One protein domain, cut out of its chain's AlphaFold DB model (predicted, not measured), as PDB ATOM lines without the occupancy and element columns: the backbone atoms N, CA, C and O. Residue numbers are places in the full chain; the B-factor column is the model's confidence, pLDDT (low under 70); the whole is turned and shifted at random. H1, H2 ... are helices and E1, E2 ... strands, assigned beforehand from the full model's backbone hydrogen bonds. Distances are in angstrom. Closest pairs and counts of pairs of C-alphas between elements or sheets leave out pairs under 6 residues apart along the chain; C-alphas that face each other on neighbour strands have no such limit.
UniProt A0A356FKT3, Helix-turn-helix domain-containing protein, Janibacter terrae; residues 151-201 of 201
ATOM      1  N   ASP A 151      72.241  44.927 151.884       87.12
ATOM      2  CA  ASP A 151      73.131  45.304 152.982       87.12
ATOM      3  C   ASP A 151      74.619  45.141 152.633       87.12
ATOM      4  O   ASP A 151      75.481  45.804 153.226       87.12
ATOM      5  N   LEU A 152      74.950  44.292 151.655       86.06
ATOM      6  CA  LEU A 152      76.318  44.150 151.163       86.06
ATOM      7  C   LEU A 152      76.786  45.386 150.387       86.06
ATOM      8  O   LEU A 152      77.990  45.654 150.369       86.06
ATOM      9  N   SER A 153      75.857  46.175 149.833       86.88
ATOM     10  CA  SER A 153      76.161  47.358 149.017       86.88
ATOM     11  C   SER A 153      76.710  48.551 149.813       86.88
ATOM     12  O   SER A 153      77.215  49.513 149.222       86.88
ATOM     13  N   TRP A 154      76.638  48.515 151.150       88.75
ATOM     14  CA  TRP A 154      77.140  49.589 152.004       88.75
ATOM     15  C   TRP A 154      78.652  49.460 152.255       88.75
ATOM     16  O   TRP A 154      79.103  48.440 152.787       88.75
ATOM     17  N   PRO A 155      79.455  50.493 151.935       85.31
ATOM     18  CA  PRO A 155      80.896  50.453 152.151       85.31
ATOM     19  C   PRO A 155      81.252  50.573 153.638       85.31
ATOM     20  O   PRO A 155      80.498  51.128 154.442       85.31
ATOM     21  N   ALA A 156      82.466  50.158 154.002       84.94
ATOM     22  CA  ALA A 156      82.987  50.299 155.365       84.94
ATOM     23  C   ALA A 156      82.984  51.757 155.867       84.94
ATOM     24  O   ALA A 156      82.771  52.001 157.053       84.94
ATOM     25  N   ALA A 157      83.129  52.740 154.972       83.44
ATOM     26  CA  ALA A 157      82.979  54.161 155.297       83.44
ATOM     27  C   ALA A 157      81.584  54.511 155.862       83.44
ATOM     28  O   ALA A 157      81.450  55.367 156.738       83.44
ATOM     29  N   ASP A 158      80.541  53.831 155.381       86.81
ATOM     30  CA  ASP A 158      79.154  54.041 155.796       86.81
ATOM     31  C   ASP A 158      78.731  53.115 156.944       86.81
ATOM     32  O   ASP A 158      77.767  53.419 157.645       86.81
ATOM     33  N   LEU A 159      79.440  52.014 157.197       89.75
ATOM     34  CA  LEU A 159      79.104  51.083 158.282       89.75
ATOM     35  C   LEU A 159      79.996  51.251 159.518       89.75
ATOM     36  O   LEU A 159      79.464  51.381 160.622       89.75
ATOM     37  N   LEU A 160      81.312  51.337 159.328       89.00
ATOM     38  CA  LEU A 160      82.314  51.256 160.393       89.00
ATOM     39  C   LEU A 160      82.967  52.600 160.733       89.00
ATOM     40  O   LEU A 160      83.141  52.899 161.910       89.00
ATOM     41  N   ALA A 161      83.305  53.424 159.733       86.50
ATOM     42  CA  ALA A 161      84.104  54.632 159.953       86.50
ATOM     43  C   ALA A 161      83.375  55.652 160.846       86.50
ATOM     44  O   ALA A 161      82.393  56.296 160.446       86.50
ATOM     45  N   ARG A 162      83.857  55.781 162.083       86.56
ATOM     46  CA  ARG A 162      83.360  56.702 163.107       86.56
ATOM     47  C   ARG A 162      84.528  57.264 163.904       86.56
ATOM     48  O   ARG A 162      85.443  56.523 164.247       86.56
ATOM     49  N   ASP A 163      84.520  58.572 164.146       80.88
ATOM     50  CA  ASP A 163      85.536  59.213 164.986       80.88
ATOM     51  C   ASP A 163      85.275  58.930 166.478       80.88
ATOM     52  O   ASP A 163      84.273  58.305 166.836       80.88
ATOM     53  N   GLY A 164      86.149  59.409 167.372       70.69
ATOM     54  CA  GLY A 164      85.963  59.245 168.822       70.69
ATOM     55  C   GLY A 164      84.649  59.841 169.355       70.69
ATOM     56  O   GLY A 164      84.111  59.366 170.349       70.69
ATOM     57  N   ALA A 165      84.068  60.818 168.648       75.62
ATOM     58  CA  ALA A 165      82.751  61.389 168.935       75.62
ATOM     59  C   ALA A 165      81.600  60.640 168.224       75.62
ATOM     60  O   ALA A 165      80.476  61.138 168.148       75.62
ATOM     61  N   ARG A 166      81.869  59.445 167.683       79.19
ATOM     62  CA  ARG A 166      80.960  58.581 166.908       79.19
ATOM     63  C   ARG A 166      80.406  59.205 165.623       79.19
ATOM     64  O   ARG A 166      79.454  58.671 165.036       79.19
ATOM     65  N   ARG A 167      80.997  60.306 165.154       80.56
ATOM     66  CA  ARG A 167      80.595  60.991 163.922       80.56
ATOM     67  C   ARG A 167      81.141  60.238 162.723       80.56
ATOM     68  O   ARG A 167      82.274  59.774 162.723       80.56
ATOM     69  N   ARG A 168      80.324  60.148 161.680       85.00
ATOM     70  CA  ARG A 168      80.730  59.569 160.397       85.00
ATOM     71  C   ARG A 168      81.529  60.585 159.579       85.00
ATOM     72  O   ARG A 168      81.256  61.786 159.702       85.00
ATOM     73  N   PRO A 169      82.424  60.133 158.687       85.06
ATOM     74  CA  PRO A 169      83.031  61.019 157.708       85.06
ATOM     75  C   PRO A 169      81.953  61.715 156.851       85.06
ATOM     76  O   PRO A 169      80.825  61.209 156.703       85.06
ATOM     77  N   PRO A 170      82.258  62.901 156.295       82.75
ATOM     78  CA  PRO A 170      81.393  63.534 155.308       82.75
ATOM     79  C   PRO A 170      81.084  62.569 154.150       82.75
ATOM     80  O   PRO A 170      81.969  61.817 153.748       82.75
ATOM     81  N   PRO A 171      79.867  62.580 153.574       80.38
ATOM     82  CA  PRO A 171      79.519  61.655 152.489       80.38
ATOM     83  C   PRO A 171      80.390  61.807 151.237       80.38
ATOM     84  O   PRO A 171      80.495  60.868 150.463       80.38
ATOM     85  N   SER A 172      80.990  62.980 151.031       79.12
ATOM     86  CA  SER A 172      81.897  63.287 149.919       79.12
ATOM     87  C   SER A 172      83.373  63.001 150.224       79.12
ATOM     88  O   SER A 172      84.246  63.395 149.447       79.12
ATOM     89  N   SER A 173      83.670  62.377 151.363       81.00
ATOM     90  CA  SER A 173      85.033  62.020 151.743       81.00
ATOM     91  C   SER A 173      85.371  60.591 151.339       81.00
ATOM     92  O   SER A 173      84.538  59.690 151.426       81.00
ATOM     93  N   GLU A 174      86.624  60.390 150.953       82.31
ATOM     94  CA  GLU A 174      87.228  59.074 150.772       82.31
ATOM     95  C   GLU A 174      87.838  58.622 152.102       82.31
ATOM     96  O   GLU A 174      88.452  59.436 152.796       82.31
ATOM     97  N   VAL A 175      87.631  57.356 152.470       84.06
ATOM     98  CA  VAL A 175      88.142  56.750 153.708       84.06
ATOM     99  C   VAL A 175      89.256  55.775 153.361       84.06
ATOM    100  O   VAL A 175      89.036  54.859 152.570       84.06
ATOM    101  N   THR A 176      90.402  55.937 154.013       85.31
ATOM    102  CA  THR A 176      91.550  55.034 153.916       85.31
ATOM    103  C   THR A 176      91.693  54.283 155.232       85.31
ATOM    104  O   THR A 176      91.685  54.903 156.293       85.31
ATOM    105  N   TRP A 177      91.792  52.956 155.171       84.00
ATOM    106  CA  TRP A 177      92.004  52.098 156.340       84.00
ATOM    107  C   TRP A 177      93.485  51.779 156.491       84.00
ATOM    108  O   TRP A 177      94.132  51.456 155.498       84.00
ATOM    109  N   HIS A 178      93.986  51.828 157.722       81.94
ATOM    110  CA  HIS A 178      95.389  51.574 158.029       81.94
ATOM    111  C   HIS A 178      95.538  50.213 158.723       81.94
ATOM    112  O   HIS A 178      94.916  49.991 159.768       81.94
ATOM    113  N   PRO A 179      96.327  49.277 158.168       79.69
ATOM    114  CA  PRO A 179      96.633  48.022 158.829       79.69
ATOM    115  C   PRO A 179      97.421  48.247 160.119       79.69
ATOM    116  O   PRO A 179      98.145  49.226 160.275       79.69
ATOM    117  N   GLU A 180      97.339  47.285 161.038       75.62
ATOM    118  CA  GLU A 180      97.980  47.392 162.353       75.62
ATOM    119  C   GLU A 180      99.502  47.612 162.266       75.62
ATOM    120  O   GLU A 180     100.079  48.296 163.105       75.62
ATOM    121  N   GLY A 181     100.151  47.086 161.219       76.69
ATOM    122  CA  GLY A 181     101.566  47.340 160.942       76.69
ATOM    123  C   GLY A 181     101.879  48.820 160.692       76.69
ATOM    124  O   GLY A 181     102.826  49.335 161.281       76.69
ATOM    125  N   GLU A 182     101.056  49.514 159.901       79.69
ATOM    126  CA  GLU A 182     101.200  50.957 159.645       79.69
ATOM    127  C   GLU A 182     100.958  51.771 160.920       79.69
ATOM    128  O   GLU A 182     101.744  52.655 161.239       79.69
ATOM    129  N   LEU A 183      99.937  51.414 161.711       78.12
ATOM    130  CA  LEU A 183      99.617  52.092 162.978       78.12
ATOM    131  C   LEU A 183     100.756  52.032 164.011       78.12
ATOM    132  O   LEU A 183     100.832  52.879 164.903       78.12
ATOM    133  N   ARG A 184     101.609  51.002 163.939       78.06
ATOM    134  CA  ARG A 184     102.788  50.861 164.808       78.06
ATOM    135  C   ARG A 184     103.981  51.672 164.306       78.06
ATOM    136  O   ARG A 184     104.770  52.120 165.134       78.06
ATOM    137  N   GLN A 185     104.126  51.808 162.987       81.19
ATOM    138  CA  GLN A 185     105.273  52.450 162.337       81.19
ATOM    139  C   GLN A 185     105.112  53.969 162.236       81.19
ATOM    140  O   GLN A 185     106.076  54.698 162.454       81.19
ATOM    141  N   ASP A 186     103.902  54.442 161.947       80.12
ATOM    142  CA  ASP A 186     103.602  55.859 161.791       80.12
ATOM    143  C   ASP A 186     102.983  56.425 163.080       80.12
ATOM    144  O   ASP A 186     101.864  56.084 163.480       80.12
ATOM    145  N   VAL A 187     103.733  57.306 163.747       78.81
ATOM    146  CA  VAL A 187     103.307  57.966 164.990       78.81
ATOM    147  C   VAL A 187     102.064  58.833 164.764       78.81
ATOM    148  O   VAL A 187     101.218  58.907 165.659       78.81
ATOM    149  N   ASP A 188     101.896  59.416 163.575       77.62
ATOM    150  CA  ASP A 188     100.761  60.285 163.250       77.62
ATOM    151  C   ASP A 188      99.460  59.496 163.032       77.62
ATOM    152  O   ASP A 188      98.352  60.039 163.167       77.62
ATOM    153  N   LEU A 189      99.579  58.194 162.745       74.94
ATOM    154  CA  LEU A 189      98.463  57.260 162.606       74.94
ATOM    155  C   LEU A 189      98.135  56.518 163.904       74.94
ATOM    156  O   LEU A 189      97.128  55.809 163.963       74.94
ATOM    157  N   ARG A 190      98.920  56.680 164.975       72.81
ATOM    158  CA  ARG A 190      98.683  55.960 166.232       72.81
ATOM    159  C   ARG A 190      97.282  56.270 166.781       72.81
ATOM    160  O   ARG A 190      96.920  57.418 167.035       72.81
ATOM    161  N   GLY A 191      96.475  55.222 166.963       71.12
ATOM    162  CA  GLY A 191      95.077  55.339 167.399       71.12
ATOM    163  C   GLY A 191      94.095  55.796 166.307       71.12
ATOM    164  O   GLY A 191      92.929  56.050 166.606       71.12
ATOM    165  N   ARG A 192      94.538  55.895 165.047       75.44
ATOM    166  CA  ARG A 192      93.727  56.249 163.877       75.44
ATOM    167  C   ARG A 192      93.696  55.086 162.890       75.44
ATOM    168  O   ARG A 192      94.338  55.123 161.849       75.44
ATOM    169  N   GLU A 193      92.883  54.076 163.195       80.81
ATOM    170  CA  GLU A 193      92.658  52.906 162.320       80.81
ATOM    171  C   GLU A 193      92.210  53.268 160.894       80.81
ATOM    172  O   GLU A 193      92.270  52.446 159.979       80.81
ATOM    173  N   TRP A 194      91.721  54.490 160.700       86.06
ATOM    174  CA  TRP A 194      91.355  55.029 159.407       86.06
ATOM    175  C   TRP A 194      91.547  56.544 159.383       86.06
ATOM    176  O   TRP A 194      91.444  57.234 160.402       86.06
ATOM    177  N   THR A 195      91.770  57.067 158.187       85.00
ATOM    178  CA  THR A 195      91.783  58.498 157.889       85.00
ATOM    179  C   THR A 195      90.782  58.804 156.784       85.00
ATOM    180  O   THR A 195      90.240  57.909 156.132       85.00
ATOM    181  N   TRP A 196      90.469  60.083 156.589       85.75
ATOM    182  CA  TRP A 196      89.638  60.500 155.470       85.75
ATOM    183  C   TRP A 196      90.141  61.789 154.848       85.75
ATOM    184  O   TRP A 196      90.666  62.668 155.530       85.75
ATOM    185  N   ARG A 197      89.895  61.932 153.548       84.62
ATOM    186  CA  ARG A 197      90.151  63.166 152.803       84.62
ATOM    187  C   ARG A 197      88.905  63.595 152.050       84.62
ATOM    188  O   ARG A 197      88.153  62.762 151.551       84.62
ATOM    189  N   ARG A 198      88.661  64.905 151.972       80.38
ATOM    190  CA  ARG A 198      87.664  65.430 151.031       80.38
ATOM    191  C   ARG A 198      88.217  65.260 149.627       80.38
ATOM    192  O   ARG A 198      89.339  65.690 149.364       80.38
ATOM    193  N   LEU A 199      87.413  64.694 148.739       72.25
ATOM    194  CA  LEU A 199      87.699  64.768 147.315       72.25
ATOM    195  C   LEU A 199      87.618  66.245 146.922       72.25
ATOM    196  O   LEU A 199      86.587  66.888 147.138       72.25
ATOM    197  N   ARG A 200      88.733  66.805 146.436       62.59
ATOM    198  CA  ARG A 200      88.727  68.147 145.850       62.59
ATOM    199  C   ARG A 200      87.847  68.071 144.603       62.59
ATOM    200  O   ARG A 200      88.065  67.215 143.751       62.59
ATOM    201  N   SER A 201      86.792  68.876 144.597       55.31
ATOM    202  CA  SER A 201      85.896  69.088 143.460       55.31
ATOM    203  C   SER A 201      86.509  70.069 142.485       55.31
ATOM    204  O   SER A 201      87.037  71.081 143.003       55.31
TER     205      SER A 201
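Overview. This is residues 151 to 201 of the 201 residues of the protein "Helix-turn-helix domain-containing protein" of Janibacter terrae (UniProt A0A356FKT3). There is little regular structure here: a short two-stranded ribbon, E1 and E2, with H2 in the loop beyond the end where E1 finishes and E2 begins, and H1 near E1. Residues 160 to 172 form a long loop with no named element. The printed part has 51 residues, in the order H1, E1, H2, E2; the sheet E1 - E2 is antiparallel and the class is mixed, with 20 residues in named elements. It is only just loose, close to compact, with a radius of gyration of the C-alphas of 11.9 A and spans of 32 by 28 by 20 A.

Along the chain. H1 is residues 156 to 159, beginning at C-alpha 156 (82.987, 50.299, 155.365). E1 is residues 173 to 177, 13.0 A long. H2 is residues 180 to 185, 8.9 A. E2 is residues 194 to 198, 13.9 A, ending at C-alpha 198 (87.664, 65.430, 151.031).

Arrangement. E1 and E2 are antiparallel at 158 degrees; N 174 and O 197 are 2.9 A apart, within hydrogen-bond range. The closest C-alphas of H1 and E1, Ala 157 and Val 175, are 6.0 A apart. H1 is apart from H2 and E2. In H2 every O i to N i+4 pair is within hydrogen-bond range; H1 is too short for one.

Size, cuts and confidence. The farthest C-alphas, of Asp 151 and Val 187, are 34.9 A apart. The printed part has no cut. The link from H1 to E1 is long. Residues 200 to 201 have pLDDT under 70.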